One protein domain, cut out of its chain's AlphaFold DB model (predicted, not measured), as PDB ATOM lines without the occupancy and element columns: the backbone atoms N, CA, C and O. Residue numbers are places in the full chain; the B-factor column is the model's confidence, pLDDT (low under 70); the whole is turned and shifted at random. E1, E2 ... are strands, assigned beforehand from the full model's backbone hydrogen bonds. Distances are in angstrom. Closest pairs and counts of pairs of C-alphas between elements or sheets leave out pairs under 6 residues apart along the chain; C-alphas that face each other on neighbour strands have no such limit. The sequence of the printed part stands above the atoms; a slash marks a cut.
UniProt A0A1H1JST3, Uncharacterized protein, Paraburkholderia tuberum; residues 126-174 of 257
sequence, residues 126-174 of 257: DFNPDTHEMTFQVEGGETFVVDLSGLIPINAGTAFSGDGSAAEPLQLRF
ATOM      1  N   ASP A 126      74.438 183.884 114.354       79.69
ATOM      2  CA  ASP A 126      74.548 182.828 113.350       79.69
ATOM      3  C   ASP A 126      76.019 182.476 113.123       79.69
ATOM      4  O   ASP A 126      76.882 183.356 113.126       79.69
ATOM      5  N   PHE A 127      76.321 181.195 112.938       76.69
ATOM      6  CA  PHE A 127      77.672 180.732 112.633       76.69
ATOM      7  C   PHE A 127      77.655 179.930 111.340       76.69
ATOM      8  O   PHE A 127      76.987 178.900 111.250       76.69
ATOM      9  N   ASN A 128      78.433 180.385 110.358       73.94
ATOM     10  CA  ASN A 128      78.619 179.677 109.105       73.94
ATOM     11  C   ASN A 128      79.878 178.793 109.193       73.94
ATOM     12  O   ASN A 128      80.992 179.326 109.184       73.94
ATOM     13  N   PRO A 129      79.738 177.456 109.253       67.25
ATOM     14  CA  PRO A 129      80.879 176.551 109.371       67.25
ATOM     15  C   PRO A 129      81.733 176.482 108.099       67.25
ATOM     16  O   PRO A 129      82.912 176.150 108.186       67.25
ATOM     17  N   ASP A 130      81.177 176.808 106.929       71.69
ATOM     18  CA  ASP A 130      81.915 176.769 105.666       71.69
ATOM     19  C   ASP A 130      82.829 177.993 105.530       71.69
ATOM     20  O   ASP A 130      83.991 177.874 105.134       71.69
ATOM     21  N   THR A 131      82.326 179.177 105.896       76.31
ATOM     22  CA  THR A 131      83.090 180.436 105.824       76.31
ATOM     23  C   THR A 131      83.825 180.779 107.117       76.31
ATOM     24  O   THR A 131      84.682 181.656 107.100       76.31
ATOM     25  N   HIS A 132      83.565 180.056 108.211       70.25
ATOM     26  CA  HIS A 132      84.078 180.347 109.556       70.25
ATOM     27  C   HIS A 132      83.721 181.763 110.029       70.25
ATOM     28  O   HIS A 132      84.493 182.416 110.727       70.25
ATOM     29  N   GLU A 133      82.543 182.252 109.659       79.75
ATOM     30  CA  GLU A 133      82.071 183.580 110.037       79.75
ATOM     31  C   GLU A 133      81.006 183.477 111.123       79.75
ATOM     32  O   GLU A 133      80.057 182.698 111.019       79.75
ATOM     33  N   MET A 134      81.145 184.298 112.164       77.44
ATOM     34  CA  MET A 134      80.113 184.491 113.176       77.44
ATOM     35  C   MET A 134      79.412 185.825 112.928       77.44
ATOM     36  O   MET A 134      80.032 186.886 112.986       77.44
ATOM     37  N   THR A 135      78.114 185.775 112.652       80.00
ATOM     38  CA  THR A 135      77.281 186.942 112.362       80.00
ATOM     39  C   THR A 135      76.423 187.286 113.567       80.00
ATOM     40  O   THR A 135      75.627 186.476 114.028       80.00
ATOM     41  N   PHE A 136      76.537 188.521 114.038       79.50
ATOM     42  CA  PHE A 136      75.693 189.095 115.075       79.50
ATOM     43  C   PHE A 136      74.682 190.045 114.435       79.50
ATOM     44  O   PHE A 136      75.055 191.016 113.775       79.50
ATOM     45  N   GLN A 137      73.399 189.782 114.644       79.12
ATOM     46  CA  GLN A 137      72.310 190.664 114.249       79.12
ATOM     47  C   GLN A 137      72.041 191.661 115.374       79.12
ATOM     48  O   GLN A 137      71.606 191.297 116.470       79.12
ATOM     49  N   VAL A 138      72.302 192.940 115.113       76.12
ATOM     50  CA  VAL A 138      72.051 194.013 116.077       76.12
ATOM     51  C   VAL A 138      70.622 194.525 115.900       76.12
ATOM     52  O   VAL A 138      70.088 194.607 114.790       76.12
ATOM     53  N   GLU A 139      69.970 194.876 117.008       64.44
ATOM     54  CA  GLU A 139      68.646 195.499 116.975       64.44
ATOM     55  C   GLU A 139      68.743 196.863 116.269       64.44
ATOM     56  O   GLU A 139      69.385 197.787 116.762       64.44
ATOM     57  N   GLY A 140      68.163 196.950 115.070       67.12
ATOM     58  CA  GLY A 140      68.380 198.056 114.127       67.12
ATOM     59  C   GLY A 140      68.667 197.596 112.694       67.12
ATOM     60  O   GLY A 140      68.566 198.401 111.774       67.12
ATOM     61  N   GLY A 141      68.948 196.301 112.493       66.12
ATOM     62  CA  GLY A 141      69.114 195.679 111.172       66.12
ATOM     63  C   GLY A 141      70.551 195.673 110.646       66.12
ATOM     64  O   GLY A 141      70.800 195.128 109.575       66.12
ATOM     65  N   GLU A 142      71.495 196.248 111.393       76.81
ATOM     66  CA  GLU A 142      72.923 196.140 111.095       76.81
ATOM     67  C   GLU A 142      73.449 194.757 111.501       76.81
ATOM     68  O   GLU A 142      73.122 194.231 112.568       76.81
ATOM     69  N   THR A 143      74.280 194.169 110.642       81.56
ATOM     70  CA  THR A 143      74.975 192.912 110.909       81.56
ATOM     71  C   THR A 143      76.444 193.181 111.194       81.56
ATOM     72  O   THR A 143      77.111 193.942 110.491       81.56
ATOM     73  N   PHE A 144      76.960 192.541 112.237       77.25
ATOM     74  CA  PHE A 144      78.378 192.535 112.556       77.25
ATOM     75  C   PHE A 144      78.927 191.137 112.297       77.25
ATOM     76  O   PHE A 144      78.492 190.179 112.928       77.25
ATOM     77  N   VAL A 145      79.853 191.020 111.348       83.00
ATOM     78  CA  VAL A 145      80.465 189.742 110.975       83.00
ATOM     79  C   VAL A 145      81.866 189.680 111.562       83.00
ATOM     80  O   VAL A 145      82.685 190.573 111.339       83.00
ATOM     81  N   VAL A 146      82.130 188.624 112.321       77.25
ATOM     82  CA  VAL A 146      83.454 188.280 112.828       77.25
ATOM     83  C   VAL A 146      83.991 187.137 111.986       77.25
ATOM     84  O   VAL A 146      83.454 186.032 112.017       77.25
ATOM     85  N   ASP A 147      85.060 187.413 111.248       76.69
ATOM     86  CA  ASP A 147      85.813 186.399 110.521       76.69
ATOM     87  C   ASP A 147      86.704 185.617 111.498       76.69
ATOM     88  O   ASP A 147      87.592 186.180 112.146       76.69
ATOM     89  N   LEU A 148      86.442 184.317 111.621       77.25
ATOM     90  CA  LEU A 148      87.208 183.387 112.446       77.25
ATOM     91  C   LEU A 148      88.136 182.499 111.601       77.25
ATOM     92  O   LEU A 148      88.825 181.651 112.162       77.25
ATOM     93  N   SER A 149      88.219 182.696 110.282       67.06
ATOM     94  CA  SER A 149      89.095 181.922 109.387       67.06
ATOM     95  C   SER A 149      90.588 182.126 109.678       67.06
ATOM     96  O   SER A 149      91.410 181.251 109.408       67.06
ATOM     97  N   GLY A 150      90.941 183.271 110.274       55.00
ATOM     98  CA  GLY A 150      92.289 183.574 110.758       55.00
ATOM     99  C   GLY A 150      92.642 182.906 112.089       55.00
ATOM    100  O   GLY A 150      93.802 182.968 112.508       55.00
ATOM    101  N   LEU A 151      91.679 182.268 112.766       59.44
ATOM    102  CA  LEU A 151      91.997 181.398 113.890       59.44
ATOM    103  C   LEU A 151      92.769 180.212 113.335       59.44
ATOM    104  O   LEU A 151      92.261 179.471 112.502       59.44
ATOM    105  N   ILE A 152      94.012 180.050 113.783       52.16
ATOM    106  CA  ILE A 152      94.840 178.919 113.381       52.16
ATOM    107  C   ILE A 152      94.106 177.662 113.858       52.16
ATOM    108  O   ILE A 152      94.030 177.455 115.075       52.16
ATOM    109  N   PRO A 153      93.558 176.827 112.951       52.72
ATOM    110  CA  PRO A 153      92.991 175.567 113.372       52.72
ATOM    111  C   PRO A 153      94.133 174.799 114.018       52.72
ATOM    112  O   PRO A 153      95.205 174.641 113.418       52.72
ATOM    113  N   ILE A 154      93.935 174.354 115.259       52.00
ATOM    114  CA  ILE A 154      94.865 173.418 115.874       52.00
ATOM    115  C   ILE A 154      94.677 172.120 115.108       52.00
ATOM    116  O   ILE A 154      93.822 171.295 115.409       52.00
ATOM    117  N   ASN A 155      95.432 172.002 114.024       47.78
ATOM    118  CA  ASN A 155      95.446 170.820 113.206       47.78
ATOM    119  C   ASN A 155      96.108 169.769 114.087       47.78
ATOM    120  O   ASN A 155      97.314 169.854 114.345       47.78
ATOM    121  N   ALA A 156      95.299 168.854 114.624       46.31
ATOM    122  CA  ALA A 156      95.731 167.711 115.411       46.31
ATOM    123  C   ALA A 156      96.574 166.778 114.525       46.31
ATOM    124  O   ALA A 156      96.155 165.705 114.099       46.31
ATOM    125  N   GLY A 157      97.763 167.244 114.145       53.19
ATOM    126  CA  GLY A 157      98.804 166.422 113.562       53.19
ATOM    127  C   GLY A 157      99.363 165.489 114.630       53.19
ATOM    128  O   GLY A 157      98.960 165.506 115.785       53.19
ATOM    129  N   THR A 158     100.376 164.700 114.297       58.75
ATOM    130  CA  THR A 158     100.959 163.716 115.226       58.75
ATOM    131  C   THR A 158     101.505 164.291 116.545       58.75
ATOM    132  O   THR A 158     101.798 163.504 117.447       58.75
ATOM    133  N   ALA A 159     101.664 165.612 116.658       60.38
ATOM    134  CA  ALA A 159     102.153 166.322 117.840       60.38
ATOM    135  C   ALA A 159     101.042 166.943 118.710       60.38
ATOM    136  O   ALA A 159     101.329 167.356 119.830       60.38
ATOM    137  N   PHE A 160      99.798 167.000 118.227       70.69
ATOM    138  CA  PHE A 160      98.659 167.545 118.965       70.69
ATOM    139  C   PHE A 160      97.510 166.536 118.948       70.69
ATOM    140  O   PHE A 160      97.160 166.015 117.895       70.69
ATOM    141  N   SER A 161      96.923 166.246 120.103       73.62
ATOM    142  CA  SER A 161      95.745 165.377 120.217       73.62
ATOM    143  C   SER A 161      94.686 166.014 121.108       73.62
ATOM    144  O   SER A 161      95.009 166.875 121.919       73.62
ATOM    145  N   GLY A 162      93.435 165.587 120.962       70.06
ATOM    146  CA  GLY A 162      92.291 166.208 121.632       70.06
ATOM    147  C   GLY A 162      91.718 167.386 120.843       70.06
ATOM    148  O   GLY A 162      92.377 167.949 119.967       70.06
ATOM    149  N   ASP A 163      90.470 167.732 121.141       72.19
ATOM    150  CA  ASP A 163      89.717 168.817 120.497       72.19
ATOM    151  C   ASP A 163      89.556 170.045 121.408       72.19
ATOM    152  O   ASP A 163      89.013 171.067 120.990       72.19
ATOM    153  N   GLY A 164      90.062 169.970 122.644       67.75
ATOM    154  CA  GLY A 164      89.952 171.040 123.633       67.75
ATOM    155  C   GLY A 164      88.660 171.000 124.452       67.75
ATOM    156  O   GLY A 164      88.453 171.889 125.278       67.75
ATOM    157  N   SER A 165      87.810 169.985 124.271       74.31
ATOM    158  CA  SER A 165      86.658 169.733 125.138       74.31
ATOM    159  C   SER A 165      87.086 169.214 126.517       74.31
ATOM    160  O   SER A 165      88.223 168.798 126.735       74.31
ATOM    161  N   ALA A 166      86.153 169.209 127.472       70.56
ATOM    162  CA  ALA A 166      86.399 168.630 128.793       70.56
ATOM    163  C   ALA A 166      86.650 167.110 128.736       70.56
ATOM    164  O   ALA A 166      87.380 166.580 129.571       70.56
ATOM    165  N   ALA A 167      86.053 166.421 127.756       70.38
ATOM    166  CA  ALA A 167      86.234 164.987 127.545       70.38
ATOM    167  C   ALA A 167      87.561 164.673 126.837       70.38
ATOM    168  O   ALA A 167      88.215 163.695 127.184       70.38
ATOM    169  N   GLU A 168      87.984 165.531 125.904       76.44
ATOM    170  CA  GLU A 168      89.205 165.366 125.111       76.44
ATOM    171  C   GLU A 168      90.073 166.643 125.157       76.44
ATOM    172  O   GLU A 168      90.181 167.377 124.164       76.44
ATOM    173  N   PRO A 169      90.718 166.937 126.308       78.75
ATOM    174  CA  PRO A 169      91.548 168.126 126.456       78.75
ATOM    175  C   PRO A 169      92.674 168.154 125.428       78.75
ATOM    176  O   PRO A 169      93.236 167.114 125.077       78.75
ATOM    177  N   LEU A 170      93.060 169.355 124.998       78.06
ATOM    178  CA  LEU A 170      94.169 169.508 124.067       78.06
ATOM    179  C   LEU A 170      95.487 169.062 124.718       78.06
ATOM    180  O   LEU A 170      95.887 169.553 125.774       78.06
ATOM    181  N   GLN A 171      96.183 168.151 124.053       75.69
ATOM    182  CA  GLN A 171      97.425 167.539 124.494       75.69
ATOM    183  C   GLN A 171      98.529 167.772 123.467       75.69
ATOM    184  O   GLN A 171      98.321 167.669 122.259       75.69
ATOM    185  N   LEU A 172      99.730 168.040 123.973       76.00
ATOM    186  CA  LEU A 172     100.970 168.076 123.207       76.00
ATOM    187  C   LEU A 172     101.672 166.726 123.350       76.00
ATOM    188  O   LEU A 172     102.051 166.329 124.453       76.00
ATOM    189  N   ARG A 173     101.859 166.020 122.235       71.62
ATOM    190  CA  ARG A 173     102.582 164.750 122.198       71.62
ATOM    191  C   ARG A 173     104.040 164.995 121.835       71.62
ATOM    192  O   ARG A 173     104.354 165.406 120.721       71.62
ATOM    193  N   PHE A 174     104.930 164.695 122.771       70.62
ATOM    194  CA  PHE A 174     106.370 164.714 122.533       70.62
ATOM    195  C   PHE A 174     106.822 163.394 121.899       70.62
ATOM    196  O   PHE A 174     106.318 162.324 122.244       70.62
TER     197      PHE A 174
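This is residues 126 to 174 of the 257 residues of an uncharacterized protein of Paraburkholderia tuberum (UniProt A0A1H1JST3). With little regular structure, this is a rod with a small three-stranded sheet at one end and a long unnamed stretch, residues 148 to 174, making the rest. That stretch runs away from the sheet and folds back in a loop, where residues 160 to 161 pair antiparallel with 171 to 172. The printed part has 49 residues, 13 of them in E1, E2 and E3, in chain and sheet order; the class is all strand, a meander, each strand the antiparallel neighbour of the one before. It is extended, with a radius of gyration of the C-alphas of 15.5 A and spans of 51 by 21 by 14 A.

Look first at inner strand E2, residues 133 to 137. It forms a hairpin with E3, residues 143 to 147, at 162 degrees; N 136 and O 144 are 2.8 A apart, within hydrogen-bond range. On its other side E1, residues 126 to 128, forms a hairpin with it at 159 degrees, with N 126 and O 135 at 2.9 A, within hydrogen-bond range. Edge strands E1 and E3 are apart.

Find C-alpha 126, where E1 begins, at (74.548, 182.828, 113.350); E1 is 6.7 A long. E2 is 12.8 A long and E3 12.7 A, ending at C-alpha 147, (85.813, 186.399, 110.521).

The C-alphas farthest apart, of Gly 140 and Phe 174, are 51.2 A apart. The printed part has no cut, and both links are tight. Look for low confidence at residues 129, 139 to 141, 149 to 159 and 164, where pLDDT is under 70.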